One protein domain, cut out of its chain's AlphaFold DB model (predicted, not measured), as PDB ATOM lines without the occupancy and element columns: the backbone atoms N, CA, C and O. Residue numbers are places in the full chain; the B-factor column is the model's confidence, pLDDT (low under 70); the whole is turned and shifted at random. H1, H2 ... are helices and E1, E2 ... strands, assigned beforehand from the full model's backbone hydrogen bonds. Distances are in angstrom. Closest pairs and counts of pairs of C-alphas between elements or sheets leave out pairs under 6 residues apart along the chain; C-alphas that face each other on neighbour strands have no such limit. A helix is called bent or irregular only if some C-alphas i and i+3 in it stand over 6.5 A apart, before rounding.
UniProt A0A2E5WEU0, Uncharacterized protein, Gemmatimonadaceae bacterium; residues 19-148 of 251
ATOM      1  N   VAL A  19     232.370 237.287 197.251       96.38
ATOM      2  CA  VAL A  19     231.163 236.626 197.761       96.38
ATOM      3  C   VAL A  19     230.920 236.990 199.214       96.38
ATOM      4  O   VAL A  19     231.813 236.897 200.054       96.38
ATOM      5  N   ARG A  20     229.685 237.395 199.511       95.94
ATOM      6  CA  ARG A  20     229.228 237.732 200.860       95.94
ATOM      7  C   ARG A  20     227.830 237.175 201.091       95.94
ATOM      8  O   ARG A  20     227.042 237.043 200.155       95.94
ATOM      9  N   GLU A  21     227.507 236.877 202.343       96.00
ATOM     10  CA  GLU A  21     226.118 236.641 202.732       96.00
ATOM     11  C   GLU A  21     225.326 237.948 202.608       96.00
ATOM     12  O   GLU A  21     225.825 239.022 202.958       96.00
ATOM     13  N   VAL A  22     224.109 237.858 202.076       97.56
ATOM     14  CA  VAL A  22     223.232 239.014 201.863       97.56
ATOM     15  C   VAL A  22     222.200 239.068 202.983       97.56
ATOM     16  O   VAL A  22     221.542 238.072 203.280       97.56
ATOM     17  N   ALA A  23     222.045 240.238 203.600       96.25
ATOM     18  CA  ALA A  23     220.998 240.459 204.587       96.25
ATOM     19  C   ALA A  23     219.617 240.467 203.916       96.25
ATOM     20  O   ALA A  23     219.428 241.077 202.867       96.25
ATOM     21  N   LEU A  24     218.639 239.815 204.547       96.56
ATOM     22  CA  LEU A  24     217.244 239.837 204.110       96.56
ATOM     23  C   LEU A  24     216.570 241.121 204.603       96.56
ATOM     24  O   LEU A  24     215.827 241.088 205.582       96.56
ATOM     25  N   ASP A  25     216.874 242.248 203.973       96.06
ATOM     26  CA  ASP A  25     216.279 243.559 204.252       96.06
ATOM     27  C   ASP A  25     215.715 244.205 202.973       96.06
ATOM     28  O   ASP A  25     215.717 243.600 201.901       96.06
ATOM     29  N   ASP A  26     215.234 245.445 203.074       97.25
ATOM     30  CA  ASP A  26     214.639 246.171 201.945       97.25
ATOM     31  C   ASP A  26     215.598 246.308 200.745       97.25
ATOM     32  O   ASP A  26     215.151 246.443 199.606       97.25
ATOM     33  N   SER A  27     216.921 246.278 200.966       97.06
ATOM     34  CA  SER A  27     217.898 246.357 199.875       97.06
ATOM     35  C   SER A  27     217.966 245.064 199.065       97.06
ATOM     36  O   SER A  27     218.176 245.112 197.850       97.06
ATOM     37  N   TRP A  28     217.739 243.922 199.720       98.06
ATOM     38  CA  TRP A  28     217.585 242.640 199.051       98.06
ATOM     39  C   TRP A  28     216.315 242.622 198.206       98.06
ATOM     40  O   TRP A  28     216.386 242.304 197.021       98.06
ATOM     41  N   ASP A  29     215.181 243.038 198.766       98.25
ATOM     42  CA  ASP A  29     213.906 243.023 198.040       98.25
ATOM     43  C   ASP A  29     213.939 243.976 196.835       98.25
ATOM     44  O   ASP A  29     213.548 243.596 195.733       98.25
ATOM     45  N   ALA A  30     214.558 245.154 196.980       98.06
ATOM     46  CA  ALA A  30     214.789 246.068 195.862       98.06
ATOM     47  C   ALA A  30     215.710 245.480 194.772       98.06
ATOM     48  O   ALA A  30     215.550 245.788 193.588       98.06
ATOM     49  N   PHE A  31     216.686 244.643 195.146       98.44
ATOM     50  CA  PHE A  31     217.488 243.901 194.174       98.44
ATOM     51  C   PHE A  31     216.644 242.842 193.462       98.44
ATOM     52  O   PHE A  31     216.714 242.754 192.235       98.44
ATOM     53  N   VAL A  32     215.840 242.070 194.201       98.31
ATOM     54  CA  VAL A  32     214.959 241.038 193.639       98.31
ATOM     55  C   VAL A  32     213.990 241.642 192.627       98.31
ATOM     56  O   VAL A  32     213.902 241.126 191.517       98.31
ATOM     57  N   ASP A  33     213.350 242.768 192.946       97.81
ATOM     58  CA  ASP A  33     212.405 243.453 192.053       97.81
ATOM     59  C   ASP A  33     213.015 243.837 190.696       97.81
ATOM     60  O   ASP A  33     212.332 243.868 189.670       97.81
ATOM     61  N   ALA A  34     214.313 244.146 190.675       97.44
ATOM     62  CA  ALA A  34     215.020 244.537 189.464       97.44
ATOM     63  C   ALA A  34     215.712 243.359 188.759       97.44
ATOM     64  O   ALA A  34     216.056 243.474 187.582       97.44
ATOM     65  N   ALA A  35     215.978 242.253 189.450       97.75
ATOM     66  CA  ALA A  35     216.863 241.202 188.969       97.75
ATOM     67  C   ALA A  35     216.257 240.357 187.837       97.75
ATOM     68  O   ALA A  35     215.080 240.003 187.832       97.75
ATOM     69  N   ILE A  36     217.106 239.924 186.905       97.12
ATOM     70  CA  ILE A  36     216.821 238.766 186.058       97.12
ATOM     71  C   ILE A  36     216.706 237.548 186.972       97.12
ATOM     72  O   ILE A  36     217.635 237.223 187.716       97.12
ATOM     73  N   GLY A  37     215.569 236.868 186.883       95.25
ATOM     74  CA  GLY A  37     215.237 235.740 187.741       95.25
ATOM     75  C   GLY A  37     214.670 236.130 189.105       95.25
ATOM     76  O   GLY A  37     214.366 235.236 189.891       95.25
ATOM     77  N   GLY A  38     214.498 237.427 189.372       96.62
ATOM     78  CA  GLY A  38     213.791 237.920 190.543       96.62
ATOM     79  C   GLY A  38     212.286 237.669 190.461       96.62
ATOM     80  O   GLY A  38     211.682 237.746 189.392       96.62
ATOM     81  N   HIS A  39     211.683 237.309 191.592       94.75
ATOM     82  CA  HIS A  39     210.246 237.083 191.733       94.75
ATOM     83  C   HIS A  39     209.852 237.089 193.213       94.75
ATOM     84  O   HIS A  39     210.677 236.805 194.081       94.75
ATOM     85  N   ILE A  40     208.562 237.264 193.505       95.25
ATOM     86  CA  ILE A  40     208.044 237.370 194.880       95.25
ATOM     87  C   ILE A  40     208.538 236.258 195.823       95.25
ATOM     88  O   ILE A  40     208.907 236.532 196.955       95.25
ATOM     89  N   PHE A  41     208.656 235.008 195.357       95.88
ATOM     90  CA  PHE A  41     209.044 233.880 196.219       95.88
ATOM     91  C   PHE A  41     210.497 233.888 196.733       95.88
ATOM     92  O   PHE A  41     210.839 233.029 197.541       95.88
ATOM     93  N   VAL A  42     211.355 234.811 196.288       96.69
ATOM     94  CA  VAL A  42     212.671 235.041 196.917       96.69
ATOM     95  C   VAL A  42     212.755 236.372 197.667       96.69
ATOM     96  O   VAL A  42     213.825 236.694 198.175       96.69
ATOM     97  N   HIS A  43     211.650 237.118 197.802       97.81
ATOM     98  CA  HIS A  43     211.595 238.255 198.727       97.81
ATOM     99  C   HIS A  43     211.814 237.787 200.166       97.81
ATOM    100  O   HIS A  43     211.500 236.648 200.534       97.81
ATOM    101  N   SER A  44     212.320 238.699 200.987       97.81
ATOM    102  CA  SER A  44     212.648 238.483 202.387       97.81
ATOM    103  C   SER A  44     211.475 237.875 203.165       97.81
ATOM    104  O   SER A  44     211.663 236.893 203.883       97.81
ATOM    105  N   ASP A  45     210.251 238.363 202.952       97.50
ATOM    106  CA  ASP A  45     209.052 237.855 203.625       97.50
ATOM    107  C   ASP A  45     208.698 236.414 203.236       97.50
ATOM    108  O   ASP A  45     208.376 235.599 204.103       97.50
ATOM    109  N   TRP A  46     208.842 236.045 201.961       97.50
ATOM    110  CA  TRP A  46     208.612 234.669 201.511       97.50
ATOM    111  C   TRP A  46     209.670 233.697 202.043       97.50
ATOM    112  O   TRP A  46     209.346 232.558 202.398       97.50
ATOM    113  N   LEU A  47     210.924 234.142 202.157       97.31
ATOM    114  CA  LEU A  47     211.996 233.356 202.769       97.31
ATOM    115  C   LEU A  47     211.780 233.174 204.281       97.31
ATOM    116  O   LEU A  47     211.996 232.077 204.798       97.31
ATOM    117  N   ARG A  48     211.278 234.196 204.985       97.19
ATOM    118  CA  ARG A  48     210.892 234.091 206.405       97.19
ATOM    119  C   ARG A  48     209.698 233.159 206.611       97.19
ATOM    120  O   ARG A  48     209.707 232.359 207.542       97.19
ATOM    121  N   VAL A  49     208.698 233.200 205.727       97.50
ATOM    122  CA  VAL A  49     207.579 232.240 205.738       97.50
ATOM    123  C   VAL A  49     208.089 230.810 205.555       97.50
ATOM    124  O   VAL A  49     207.661 229.909 206.276       97.50
ATOM    125  N   ALA A  50     209.035 230.594 204.637       96.31
ATOM    126  CA  ALA A  50     209.666 229.291 204.447       96.31
ATOM    127  C   ALA A  50     210.348 228.786 205.725       96.31
ATOM    128  O   ALA A  50     210.149 227.638 206.139       96.31
ATOM    129  N   GLU A  51     211.128 229.653 206.368       96.56
ATOM    130  CA  GLU A  51     211.805 229.359 207.628       96.56
ATOM    131  C   GLU A  51     210.810 229.002 208.739       96.56
ATOM    132  O   GLU A  51     210.925 227.934 209.351       96.56
ATOM    133  N   ALA A  52     209.792 229.843 208.946       96.75
ATOM    134  CA  ALA A  52     208.750 229.658 209.954       96.75
ATOM    135  C   ALA A  52     207.943 228.366 209.731       96.75
ATOM    136  O   ALA A  52     207.620 227.647 210.680       96.75
ATOM    137  N   ALA A  53     207.698 227.994 208.470       95.81
ATOM    138  CA  ALA A  53     207.048 226.734 208.113       95.81
ATOM    139  C   ALA A  53     207.932 225.490 208.338       95.81
ATOM    140  O   ALA A  53     207.436 224.350 208.314       95.81
ATOM    141  N   GLY A  54     209.226 225.691 208.600       94.25
ATOM    142  CA  GLY A  54     210.208 224.647 208.872       94.25
ATOM    143  C   GLY A  54     210.908 224.103 207.626       94.25
ATOM    144  O   GLY A  54     211.386 222.969 207.663       94.25
ATOM    145  N   ALA A  55     210.965 224.867 206.528       93.56
ATOM    146  CA  ALA A  55     211.671 224.476 205.301       93.56
ATOM    147  C   ALA A  55     213.198 224.376 205.487       93.56
ATOM    148  O   ALA A  55     213.860 223.598 204.798       93.56
ATOM    149  N   GLY A  56     213.750 225.151 206.420       94.44
ATOM    150  CA  GLY A  56     215.186 225.303 206.640       94.44
ATOM    151  C   GLY A  56     215.550 226.765 206.872       94.44
ATOM    152  O   GLY A  56     214.682 227.629 206.808       94.44
ATOM    153  N   ASP A  57     216.826 227.023 207.138       95.81
ATOM    154  CA  ASP A  57     217.319 228.380 207.383       95.81
ATOM    155  C   ASP A  57     217.639 229.035 206.021       95.81
ATOM    156  O   ASP A  57     218.357 228.414 205.225       95.81
ATOM    157  N   PRO A  58     217.102 230.223 205.688       96.62
ATOM    158  CA  PRO A  58     217.382 230.885 204.417       96.62
ATOM    159  C   PRO A  58     218.879 231.131 204.217       96.62
ATOM    160  O   PRO A  58     219.599 231.471 205.150       96.62
ATOM    161  N   VAL A  59     219.348 230.962 202.984       95.94
ATOM    162  CA  VAL A  59     220.724 231.254 202.580       95.94
ATOM    163  C   VAL A  59     220.679 232.092 201.315       95.94
ATOM    164  O   VAL A  59     220.140 231.645 200.298       95.94
ATOM    165  N   VAL A  60     221.286 233.276 201.373       97.50
ATOM    166  CA  VAL A  60     221.511 234.141 200.214       97.50
ATOM    167  C   VAL A  60     222.991 234.481 200.146       97.50
ATOM    168  O   VAL A  60     223.517 235.186 201.004       97.50
ATOM    169  N   MET A  61     223.672 233.964 199.125       97.38
ATOM    170  CA  MET A  61     225.068 234.301 198.842       97.38
ATOM    171  C   MET A  61     225.108 235.207 197.622       97.38
ATOM    172  O   MET A  61     224.617 234.829 196.560       97.38
ATOM    173  N   GLY A  62     225.666 236.399 197.787       97.62
ATOM    174  CA  GLY A  62     225.754 237.428 196.763       97.62
ATOM    175  C   GLY A  62     227.170 237.578 196.230       97.62
ATOM    176  O   GLY A  62     228.121 237.576 197.005       97.62
ATOM    177  N   ALA A  63     227.308 237.738 194.917       97.75
ATOM    178  CA  ALA A  63     228.534 238.162 194.255       97.75
ATOM    179  C   ALA A  63     228.519 239.685 194.096       97.75
ATOM    180  O   ALA A  63     227.614 240.239 193.464       97.75
ATOM    181  N   TYR A  64     229.525 240.352 194.649       97.12
ATOM    182  CA  TYR A  64     229.635 241.803 194.684       97.12
ATOM    183  C   TYR A  64     230.767 242.308 193.790       97.12
ATOM    184  O   TYR A  64     231.902 241.844 193.870       97.12
ATOM    185  N   ASP A  65     230.467 243.321 192.978       94.19
ATOM    186  CA  ASP A  65     231.467 244.182 192.348       94.19
ATOM    187  C   ASP A  65     231.644 245.405 193.247       94.19
ATOM    188  O   ASP A  65     230.821 246.328 193.243       94.19
ATOM    189  N   LYS A  66     232.691 245.368 194.077       90.62
ATOM    190  CA  LYS A  66     232.887 246.285 195.210       90.62
ATOM    191  C   LYS A  66     231.722 246.185 196.202       90.62
ATOM    192  O   LYS A  66     231.666 245.232 196.969       90.62
ATOM    193  N   ASP A  67     230.795 247.138 196.164       91.69
ATOM    194  CA  ASP A  67     229.620 247.198 197.044       91.69
ATOM    195  C   ASP A  67     228.305 246.977 196.285       91.69
ATOM    196  O   ASP A  67     227.233 246.947 196.886       91.69
ATOM    197  N   ALA A  68     228.361 246.803 194.961       94.19
ATOM    198  CA  ALA A  68     227.181 246.550 194.150       94.19
ATOM    199  C   ALA A  68     226.920 245.045 194.042       94.19
ATOM    200  O   ALA A  68     227.751 244.315 193.500       94.19
ATOM    201  N   LEU A  69     225.749 244.598 194.500       97.44
ATOM    202  CA  LEU A  69     225.291 243.225 194.302       97.44
ATOM    203  C   LEU A  69     225.061 242.971 192.802       97.44
ATOM    204  O   LEU A  69     224.276 243.663 192.148       97.44
ATOM    205  N   VAL A  70     225.789 242.007 192.241       97.00
ATOM    206  CA  VAL A  70     225.749 241.654 190.813       97.00
ATOM    207  C   VAL A  70     224.884 240.435 190.571       97.00
ATOM    208  O   VAL A  70     224.133 240.392 189.601       97.00
ATOM    209  N   ALA A  71     224.988 239.444 191.441       97.88
ATOM    210  CA  ALA A  71     224.213 238.224 191.357       97.88
ATOM    211  C   ALA A  71     224.040 237.628 192.746       97.88
ATOM    212  O   ALA A  71     224.828 237.924 193.641       97.88
ATOM    213  N   ALA A  72     223.053 236.762 192.913       98.25
ATOM    214  CA  ALA A  72     222.872 236.013 194.144       98.25
ATOM    215  C   ALA A  72     222.418 234.589 193.847       98.25
ATOM    216  O   ALA A  72     221.724 234.356 192.863       98.25
ATOM    217  N   ILE A  73     222.770 233.650 194.723       97.19
ATOM    218  CA  ILE A  73     222.140 232.335 194.783       97.19
ATOM    219  C   ILE A  73     221.350 232.209 196.086       97.19
ATOM    220  O   ILE A  73     221.875 232.439 197.177       97.19
ATOM    221  N   VAL A  74     220.073 231.851 195.950       97.50
ATOM    222  CA  VAL A  74     219.088 231.790 197.033       97.50
ATOM    223  C   VAL A  74     218.627 230.352 197.250       97.50
ATOM    224  O   VAL A  74     218.370 229.615 196.297       97.50
ATOM    225  N   GLY A  75     218.458 229.952 198.504       96.62
ATOM    226  CA  GLY A  75     217.810 228.698 198.873       96.62
ATOM    227  C   GLY A  75     217.578 228.612 200.375       96.62
ATOM    228  O   GLY A  75     217.730 229.593 201.097       96.62
ATOM    229  N   VAL A  76     217.237 227.422 200.859       96.12
ATOM    230  CA  VAL A  76     217.238 227.099 202.290       96.12
ATOM    231  C   VAL A  76     218.245 226.007 202.591       96.12
ATOM    232  O   VAL A  76     218.428 225.054 201.822       96.12
ATOM    233  N   ARG A  77     218.876 226.135 203.753       95.06
ATOM    234  CA  ARG A  77     219.704 225.112 204.365       95.06
ATOM    235  C   ARG A  77     218.833 224.184 205.200       95.06
ATOM    236  O   ARG A  77     218.259 224.590 206.208       95.06
ATOM    237  N   THR A  78     218.739 222.916 204.807       86.69
ATOM    238  CA  THR A  78     217.930 221.945 205.560       86.69
ATOM    239  C   THR A  78     218.606 221.552 206.873       86.69
ATOM    240  O   THR A  78     219.811 221.292 206.896       86.69
ATOM    241  N   LYS A  79     217.825 221.412 207.948       73.69
ATOM    242  CA  LYS A  79     218.309 220.957 209.261       73.69
ATOM    243  C   LYS A  79     218.595 219.450 209.222       73.69
ATOM    244  O   LYS A  79     217.711 218.657 208.907       73.69
ATOM    245  N   GLY A  80     219.824 219.033 209.532       77.94
ATOM    246  CA  GLY A  80     220.205 217.618 209.532       77.94
ATOM    247  C   GLY A  80     221.714 217.381 209.504       77.94
ATOM    248  O   GLY A  80     222.501 218.315 209.589       77.94
ATOM    249  N   ARG A  81     222.115 216.107 209.388       80.81
ATOM    250  CA  ARG A  81     223.531 215.700 209.255       80.81
ATOM    251  C   ARG A  81     224.104 215.898 207.849       80.81
ATOM    252  O   ARG A  81     225.307 215.778 207.685       80.81
ATOM    253  N   VAL A  82     223.238 216.116 206.860       85.38
ATOM    254  CA  VAL A  82     223.608 216.373 205.465       85.38
ATOM    255  C   VAL A  82     223.307 217.840 205.197       85.38
ATOM    256  O   VAL A  82     222.148 218.251 205.298       85.38
ATOM    257  N   HIS A  83     224.332 218.618 204.877       88.62
ATOM    258  CA  HIS A  83     224.223 220.030 204.548       88.62
ATOM    259  C   HIS A  83     223.688 220.164 203.128       88.62
ATOM    260  O   HIS A  83     224.391 219.895 202.156       88.62
ATOM    261  N   ARG A  84     222.421 220.560 202.993       94.56
ATOM    262  CA  ARG A  84     221.787 220.737 201.683       94.56
ATOM    263  C   ARG A  84     221.435 222.187 201.454       94.56
ATOM    264  O   ARG A  84     220.899 222.804 202.369       94.56
ATOM    265  N   LEU A  85     221.670 222.675 200.242       95.56
ATOM    266  CA  LEU A  85     221.077 223.911 199.742       95.56
ATOM    267  C   LEU A  85     219.976 223.535 198.753       95.56
ATOM    268  O   LEU A  85     220.240 222.846 197.765       95.56
ATOM    269  N   ALA A  86     218.739 223.942 199.018       95.44
ATOM    270  CA  ALA A  86     217.625 223.585 198.153       95.44
ATOM    271  C   ALA A  86     216.627 224.725 197.957       95.44
ATOM    272  O   ALA A  86     216.504 225.600 198.811       95.44
ATOM    273  N   THR A  87     215.862 224.668 196.864       96.06
ATOM    274  CA  THR A  87     214.613 225.436 196.771       96.06
ATOM    275  C   THR A  87     213.698 225.045 197.933       96.06
ATOM    276  O   THR A  87     213.480 223.843 198.128       96.06
ATOM    277  N   PRO A  88     213.147 226.012 198.689       94.06
ATOM    278  CA  PRO A  88     212.192 225.710 199.746       94.06
ATOM    279  C   PRO A  88     210.980 224.935 199.207       94.06
ATOM    280  O   PRO A  88     210.517 225.223 198.099       94.06
ATOM    281  N   PRO A  89     210.438 223.954 199.951       91.62
ATOM    282  CA  PRO A  89     209.199 223.287 199.565       91.62
ATOM    283  C   PRO A  89     208.082 224.304 199.315       91.62
ATOM    284  O   PRO A  89     207.999 225.306 200.009       91.62
ATOM    285  N   LEU A  90     207.210 224.033 198.341       92.38
ATOM    286  CA  LEU A  90     206.079 224.896 197.958       92.38
ATOM    287  C   LEU A  90     206.442 226.264 197.357       92.38
ATOM    288  O   LEU A  90     205.539 226.948 196.885       92.38
ATOM    289  N   LEU A  91     207.725 226.629 197.270       93.00
ATOM    290  CA  LEU A  91     208.169 227.749 196.441       93.00
ATOM    291  C   LEU A  91     208.608 227.225 195.065       93.00
ATOM    292  O   LEU A  91     209.379 226.264 194.990       93.00
ATOM    293  N   PRO A  92     208.113 227.802 193.955       92.25
ATOM    294  CA  PRO A  92     208.352 227.247 192.623       92.25
ATOM    295  C   PRO A  92     209.796 227.449 192.158       92.25
ATOM    296  O   PRO A  92     210.353 226.598 191.457       92.25
ATOM    297  N   HIS A  93     210.397 228.562 192.572       93.69
ATOM    298  CA  HIS A  93     211.695 229.016 192.114       93.69
ATOM    299  C   HIS A  93     212.515 229.573 193.287       93.69
ATOM    300  O   HIS A  93     211.978 230.107 194.256       93.69
ATOM    301  N   SER A  94     213.822 229.371 193.204       92.19
ATOM    302  CA  SER A  94     214.878 229.980 194.011       92.19
ATOM    303  C   SER A  94     216.135 230.006 193.131       92.19
ATOM    304  O   SER A  94     216.025 230.078 191.910       92.19
ATOM    305  N   GLY A  95     217.332 229.859 193.685       93.62
ATOM    306  CA  GLY A  95     218.543 229.714 192.896       93.62
ATOM    307  C   GLY A  95     219.074 231.059 192.441       93.62
ATOM    308  O   GLY A  95     219.168 231.979 193.246       93.62
ATOM    309  N   MET A  96     219.510 231.131 191.187       96.44
ATOM    310  CA  MET A  96     220.330 232.238 190.712       96.44
ATOM    311  C   MET A  96     219.492 233.452 190.310       96.44
ATOM    312  O   MET A  96     218.491 233.318 189.610       96.44
ATOM    313  N   LEU A  97     219.949 234.629 190.719       97.94
ATOM    314  CA  LEU A  97     219.453 235.935 190.310       97.94
ATOM    315  C   LEU A  97     220.624 236.757 189.777       97.94
ATOM    316  O   LEU A  97     221.732 236.671 190.308       97.94
ATOM    317  N   PHE A  98     220.374 237.598 188.779       97.62
ATOM    318  CA  PHE A  98     221.365 238.529 188.238       97.62
ATOM    319  C   PHE A  98     220.806 239.939 188.213       97.62
ATOM    320  O   PHE A  98     219.643 240.139 187.881       97.62
ATOM    321  N   ARG A  99     221.639 240.947 188.460       96.38
ATOM    322  CA  ARG A  99     221.266 242.327 188.152       96.38
ATOM    323  C   ARG A  99     220.932 242.485 186.666       96.38
ATOM    324  O   ARG A  99     221.410 241.724 185.818       96.38
ATOM    325  N   GLN A 100     220.193 243.542 186.335       94.50
ATOM    326  CA  GLN A 100     220.044 243.942 184.938       94.50
ATOM    327  C   GLN A 100     221.405 244.297 184.322       94.50
ATOM    328  O   GLN A 100     222.242 244.914 184.993       94.50
ATOM    329  N   PRO A 101     221.646 243.957 183.045       89.06
ATOM    330  CA  PRO A 101     222.934 244.213 182.429       89.06
ATOM    331  C   PRO A 101     223.217 245.711 182.300       89.06
ATOM    332  O   PRO A 101     222.410 246.468 181.769       89.06
ATOM    333  N   LEU A 102     224.419 246.135 182.696       88.31
ATOM    334  CA  LEU A 102     224.860 247.532 182.554       88.31
ATOM    335  C   LEU A 102     225.249 247.912 181.114       88.31
ATOM    336  O   LEU A 102     225.457 249.081 180.799       88.31
ATOM    337  N   SER A 103     225.414 246.919 180.241       88.38
ATOM    338  CA  SER A 103     225.860 247.078 178.858       88.38
ATOM    339  C   SER A 103     224.856 246.436 177.917       88.38
ATOM    340  O   SER A 103     224.487 245.287 178.120       88.38
ATOM    341  N   GLU A 104     224.508 247.105 176.820       89.75
ATOM    342  CA  GLU A 104     223.650 246.542 175.763       89.75
ATOM    343  C   GLU A 104     224.370 245.490 174.896       89.75
ATOM    344  O   GLU A 104     223.747 244.719 174.167       89.75
ATOM    345  N   GLN A 105     225.706 245.436 174.960       89.75
ATOM    346  CA  GLN A 105     226.494 244.462 174.204       89.75
ATOM    347  C   GLN A 105     226.364 243.066 174.816       89.75
ATOM    348  O   GLN A 105     226.981 242.802 175.850       89.75
ATOM    349  N   ARG A 106     225.653 242.160 174.133       89.00
ATOM    350  CA  ARG A 106     225.458 240.761 174.563       89.00
ATOM    351  C   ARG A 106     226.731 240.058 175.056       89.00
ATOM    352  O   ARG A 106     226.675 239.514 176.152       89.00
ATOM    353  N   PRO A 107     227.897 240.144 174.376       91.38
ATOM    354  CA  PRO A 107     229.106 239.477 174.864       91.38
ATOM    355  C   PRO A 107     229.547 239.929 176.262       91.38
ATOM    356  O   PRO A 107     230.082 239.137 177.026       91.38
ATOM    357  N   ARG A 108     229.311 241.200 176.622       88.88
ATOM    358  CA  ARG A 108     229.625 241.712 177.964       88.88
ATOM    359  C   ARG A 108     228.620 241.235 179.011       88.88
ATOM    360  O   ARG A 108     229.023 241.004 180.144       88.88
ATOM    361  N   GLN A 109     227.349 241.091 178.631       91.50
ATOM    362  CA  GLN A 109     226.308 240.546 179.509       91.50
ATOM    363  C   GLN A 109     226.603 239.078 179.831       91.50
ATOM    364  O   GLN A 109     226.656 238.704 180.998       91.50
ATOM    365  N   GLU A 110     226.882 238.279 178.798       91.88
ATOM    366  CA  GLU A 110     227.231 236.863 178.936       91.88
ATOM    367  C   GLU A 110     228.494 236.676 179.778       91.88
ATOM    368  O   GLU A 110     228.506 235.838 180.672       91.88
ATOM    369  N   ALA A 111     229.533 237.490 179.560       91.75
ATOM    370  CA  ALA A 111     230.759 237.421 180.353       91.75
ATOM    371  C   ALA A 111     230.533 237.759 181.839       91.75
ATOM    372  O   ALA A 111     231.160 237.160 182.707       91.75
ATOM    373  N   GLU A 112     229.650 238.713 182.152       92.62
ATOM    374  CA  GLU A 112     229.312 239.050 183.538       92.62
ATOM    375  C   GLU A 112     228.513 237.938 184.227       92.62
ATOM    376  O   GLU A 112     228.861 237.551 185.341       92.62
ATOM    377  N   GLN A 113     227.492 237.389 183.561       94.00
ATOM    378  CA  GLN A 113     226.713 236.263 184.093       94.00
ATOM    379  C   GLN A 113     227.572 235.005 184.250       94.00
ATOM    380  O   GLN A 113     227.459 234.309 185.255       94.00
ATOM    381  N   SER A 114     228.459 234.748 183.286       94.50
ATOM    382  CA  SER A 114     229.423 233.647 183.312       94.50
ATOM    383  C   SER A 114     230.348 233.747 184.530       94.50
ATOM    384  O   SER A 114     230.413 232.821 185.339       94.50
ATOM    385  N   ALA A 115     230.971 234.914 184.732       93.94
ATOM    386  CA  ALA A 115     231.812 235.166 185.897       93.94
ATOM    387  C   ALA A 115     231.027 235.019 187.211       93.94
ATOM    388  O   ALA A 115     231.489 234.357 188.132       93.94
ATOM    389  N   ALA A 116     229.811 235.568 187.290       95.12
ATOM    390  CA  ALA A 116     228.982 235.475 188.488       95.12
ATOM    391  C   ALA A 116     228.585 234.029 188.825       95.12
ATOM    392  O   ALA A 116     228.629 233.636 189.992       95.12
ATOM    393  N   TRP A 117     228.234 233.225 187.816       94.19
ATOM    394  CA  TRP A 117     227.987 231.796 187.988       94.19
ATOM    395  C   TRP A 117     229.210 231.086 188.563       94.19
ATOM    396  O   TRP A 117     229.081 230.376 189.559       94.19
ATOM    397  N   GLN A 118     230.386 231.276 187.965       92.81
ATOM    398  CA  GLN A 118     231.617 230.627 188.421       92.81
ATOM    399  C   GLN A 118     231.956 231.019 189.856       92.81
ATOM    400  O   GLN A 118     232.177 230.139 190.684       92.81
ATOM    401  N   THR A 119     231.925 232.318 190.167       94.06
ATOM    402  CA  THR A 119     232.194 232.816 191.517       94.06
ATOM    403  C   THR A 119     231.236 232.189 192.533       94.06
ATOM    404  O   THR A 119     231.683 231.613 193.520       94.06
ATOM    405  N   LEU A 120     229.920 232.241 192.295       94.44
ATOM    406  CA  LEU A 120     228.953 231.731 193.271       94.44
ATOM    407  C   LEU A 120     228.970 230.208 193.377       94.44
ATOM    408  O   LEU A 120     228.824 229.685 194.474       94.44
ATOM    409  N   THR A 121     229.171 229.483 192.274       90.69
ATOM    410  CA  THR A 121     229.244 228.012 192.305       90.69
ATOM    411  C   THR A 121     230.492 227.489 193.005       90.69
ATOM    412  O   THR A 121     230.412 226.442 193.648       90.69
ATOM    413  N   ALA A 122     231.612 228.217 192.949       89.12
ATOM    414  CA  ALA A 122     232.825 227.870 193.684       89.12
ATOM    415  C   ALA A 122     232.614 227.887 195.212       89.12
ATOM    416  O   ALA A 122     233.129 227.018 195.915       89.12
ATOM    417  N   GLU A 123     231.783 228.803 195.719       89.56
ATOM    418  CA  GLU A 123     231.466 228.923 197.153       89.56
ATOM    419  C   GLU A 123     230.510 227.838 197.672       89.56
ATOM    420  O   GLU A 123     230.324 227.657 198.877       89.56
ATOM    421  N   LEU A 124     229.910 227.050 196.778       88.88
ATOM    422  CA  LEU A 124     228.940 226.024 197.156       88.88
ATOM    423  C   LEU A 124     229.569 224.711 197.639       88.88
ATOM    424  O   LEU A 124     228.841 223.802 198.043       88.88
ATOM    425  N   GLY A 125     230.902 224.608 197.658       84.12
ATOM    426  CA  GLY A 125     231.624 223.403 198.085       84.12
ATOM    427  C   GLY A 125     231.352 222.958 199.532       84.12
ATOM    428  O   GLY A 125     231.642 221.818 199.883       84.12
ATOM    429  N   GLY A 126     230.769 223.826 200.368       84.44
ATOM    430  CA  GLY A 126     230.363 223.501 201.741       84.44
ATOM    431  C   GLY A 126     229.067 222.686 201.870       84.44
ATOM    432  O   GLY A 126     228.694 222.325 202.987       84.44
ATOM    433  N   PHE A 127     228.363 222.408 200.769       91.50
ATOM    434  CA  PHE A 127     227.127 221.625 200.771       91.50
ATOM    435  C   PHE A 127     227.352 220.215 200.213       91.50
ATOM    436  O   PHE A 127     227.925 220.037 199.144       91.50
ATOM    437  N   ASP A 128     226.809 219.209 200.899       92.31
ATOM    438  CA  ASP A 128     226.833 217.811 200.455       92.31
ATOM    439  C   ASP A 128     225.916 217.570 199.244       92.31
ATOM    440  O   ASP A 128     226.106 216.629 198.473       92.31
ATOM    441  N   HIS A 129     224.858 218.376 199.114       93.50
ATOM    442  CA  HIS A 129     223.884 218.261 198.034       93.50
ATOM    443  C   HIS A 129     223.221 219.604 197.742       93.50
ATOM    444  O   HIS A 129     222.698 220.260 198.646       93.50
ATOM    445  N   ILE A 130     223.155 219.972 196.464       94.81
ATOM    446  CA  ILE A 130     222.546 221.225 196.022       94.81
ATOM    447  C   ILE A 130     221.465 220.918 194.992       94.81
ATOM    448  O   ILE A 130     221.701 220.201 194.025       94.81
ATOM    449  N   HIS A 131     220.267 221.454 195.206       94.38
ATOM    450  CA  HIS A 131     219.175 221.368 194.242       94.38
ATOM    451  C   HIS A 131     218.329 222.640 194.289       94.38
ATOM    452  O   HIS A 131     217.391 222.769 195.081       94.38
ATOM    453  N   VAL A 132     218.648 223.570 193.399       94.88
ATOM    454  CA  VAL A 132     217.921 224.827 193.224       94.88
ATOM    455  C   VAL A 132     217.154 224.817 191.906       94.88
ATOM    456  O   VAL A 132     217.519 224.134 190.952       94.88
ATOM    457  N   SER A 133     216.043 225.541 191.858       95.56
ATOM    458  CA  SER A 133     215.183 225.665 190.681       95.56
ATOM    459  C   SER A 133     215.146 227.129 190.289       95.56
ATOM    460  O   SER A 133     214.412 227.882 190.911       95.56
ATOM    461  N   CYS A 134     215.940 227.526 189.298       95.06
ATOM    462  CA  CYS A 134     215.980 228.916 188.848       95.06
ATOM    463  C   CYS A 134     214.628 229.363 188.272       95.06
ATOM    464  O   CYS A 134     213.832 228.533 187.810       95.06
ATOM    465  N   SER A 135     214.382 230.672 188.296       94.50
ATOM    466  CA  SER A 135     213.310 231.297 187.517       94.50
ATOM    467  C   SER A 135     213.454 230.952 186.025       94.50
ATOM    468  O   SER A 135     214.587 230.830 185.547       94.50
ATOM    469  N   PRO A 136     212.348 230.831 185.262       93.12
ATOM    470  CA  PRO A 136     212.401 230.685 183.804       93.12
ATOM    471  C   PRO A 136     213.162 231.813 183.084       93.12
ATOM    472  O   PRO A 136     213.615 231.596 181.961       93.12
ATOM    473  N   ASP A 137     213.345 232.979 183.713       93.50
ATOM    474  CA  ASP A 137     214.115 234.093 183.138       93.50
ATOM    475  C   ASP A 137     215.632 233.834 183.135       93.50
ATOM    476  O   ASP A 137     216.378 234.444 182.361       93.50
ATOM    477  N   VAL A 138     216.107 232.894 183.959       93.88
ATOM    478  CA  VAL A 138     217.497 232.427 183.937       93.88
ATOM    479  C   VAL A 138     217.647 231.381 182.840       93.88
ATOM    480  O   VAL A 138     217.428 230.185 183.033       93.88
ATOM    481  N   THR A 139     218.012 231.859 181.656       91.31
ATOM    482  CA  THR A 139     218.042 231.043 180.434       91.31
ATOM    483  C   THR A 139     219.417 230.463 180.106       91.31
ATOM    484  O   THR A 139     219.493 229.438 179.428       91.31
ATOM    485  N   ASP A 140     220.499 231.071 180.601       91.94
ATOM    486  CA  ASP A 140     221.862 230.579 180.399       91.94
ATOM    487  C   ASP A 140     222.380 229.842 181.641       91.94
ATOM    488  O   ASP A 140     222.641 230.429 182.692       91.94
ATOM    489  N   VAL A 141     222.532 228.527 181.491       92.19
ATOM    490  CA  VAL A 141     223.041 227.610 182.521       92.19
ATOM    491  C   VAL A 141     224.314 226.886 182.065       92.19
ATOM    492  O   VAL A 141     224.640 225.819 182.588       92.19
ATOM    493  N   ARG A 142     225.037 227.433 181.076       94.06
ATOM    494  CA  ARG A 142     226.266 226.817 180.542       94.06
ATOM    495  C   ARG A 142     227.326 226.606 181.619       94.06
ATOM    496  O   ARG A 142     227.908 225.530 181.669       94.06
ATOM    497  N   GLU A 143     227.532 227.586 182.493       93.69
ATOM    498  CA  GLU A 143     228.568 227.508 183.530       93.69
ATOM    499  C   GLU A 143     228.329 226.377 184.542       93.69
ATOM    500  O   GLU A 143     229.224 225.545 184.703       93.69
ATOM    501  N   PRO A 144     227.132 226.229 185.154       91.00
ATOM    502  CA  PRO A 144     226.822 225.036 185.939       91.00
ATOM    503  C   PRO A 144     227.052 223.728 185.167       91.00
ATOM    504  O   PRO A 144     227.644 222.793 185.704       91.00
ATOM    505  N   LEU A 145     226.621 223.651 183.900       94.25
ATOM    506  CA  LEU A 145     226.798 222.447 183.078       94.25
ATOM    507  C   LEU A 145     228.281 222.103 182.868       94.25
ATOM    508  O   LEU A 145     228.662 220.939 182.984       94.25
ATOM    509  N   TRP A 146     229.125 223.099 182.589       94.38
ATOM    510  CA  TRP A 146     230.573 222.914 182.448       94.38
ATOM    511  C   TRP A 146     231.249 222.546 183.770       94.38
ATOM    512  O   TRP A 146     232.188 221.753 183.768       94.38
ATOM    513  N   ALA A 147     230.719 223.027 184.896       89.94
ATOM    514  CA  ALA A 147     231.123 222.620 186.240       89.94
ATOM    515  C   ALA A 147     230.601 221.223 186.653       89.94
ATOM    516  O   ALA A 147     230.801 220.802 187.791       89.94
ATOM    517  N   GLY A 148     229.933 220.489 185.754       92.06
ATOM    518  CA  GLY A 148     229.462 219.120 185.989       92.06
ATOM    519  C   GLY A 148     228.097 219.016 186.673       92.06
ATOM    520  O   GLY A 148     227.708 217.928 187.101       92.06
TER     521      GLY A 148
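Overview. This is residues 19 to 148 of the 251 residues of an uncharacterized protein of Gemmatimonadaceae bacterium (UniProt A0A2E5WEU0). A twisted sheet, built round the long hairpin of E2 and E3, stands between the long helix H3 over one face and the shorter helices H1 and H2 over the other. E1 lies along E2; E5 and E4 lie beside successive parts of E3, E6 extends the sheet beyond E4, and little H4 packs on H3, off the sheet. The printed part has 130 residues with four named helices and six named strands, in the order E1 H1 H2 E2 E3 E4 E5 H3 E6 H4. The sheet is branched and mixed in direction, and the class is mixed, helices and strands. The whole is compact and rounded, with a radius of gyration of the C-alphas of 14.0 A and spans of 43 by 33 by 27 A.

Arrangement. Begin with the antiparallel hairpin of E2, residues 57 to 65, and E3, residues 68 to 77, where N 59 and O 75 are 2.8 A apart. E3 bends by 64 degrees at residue 71. On the other side of E3 from E2 look for two antiparallel neighbours: E5, residues 95 to 98, with N 72 and O 97 at 2.9 A, and E4, residues 84 to 86, with N 76 and O 86 at 2.8 A. E2, E3 and E4 form a meander, each strand the antiparallel neighbour of the one before. E6, residues 129 to 131, is parallel to E4, with N 131 and O 85 at 2.9 A; E1, residues 19 to 21, is antiparallel to E2, with N 62 and O 20 at 2.8 A. H3, residues 106 to 126, is on the sheet at a height of 8.4 A, slantwise to the strands at 40 degrees to E3 on the local plane; its closest C-alphas to E3 are Ala 116 and Ala 71, 6.2 A apart. On the opposite face, H2, residues 44 to 52, runs along E2 at a height of 9.4 A, and H1, residues 26 to 34, runs across the strands at 10.3 A. H1 and H2 only just touch, with 3 pairs of C-alphas within 8 A, the closest Asp 29 and Ser 44 at 6.4 A. H4, residues 142 to 146, touches H3 at residues 114 to 121 alone, with the closest C-alphas, Ser 114 and Glu 143, 6.2 A apart. Every O i to N i+4 pair is within hydrogen-bond range in H2 and H4, against 4 of 5 in H1 and 13 of 17 in H3.

Along the chain. Find C-alpha 19, where E1 begins, at (231.163, 236.626, 197.761). E2 measures 26.0 A and E3 24.9 A from first to last C-alpha; E5 measures 10.4 A. H1 measures 12.6 A and H2 12.3 A. H3 runs 32.6 A from C-alpha 106 at (225.458, 240.761, 174.563) and is irregular: C-alphas 123 and 126 are 7.2 A apart. E4, E6 and H4 are short, and H4 ends at C-alpha 146, (230.573, 222.914, 182.448).

Size, cuts and confidence. The two C-alphas farthest apart, Arg 81 and Glu 104, are 45.5 A apart. The printed part has no cut, and no link is long. The mean pLDDT of the printed part is 93.9, and no printed residue is under 70.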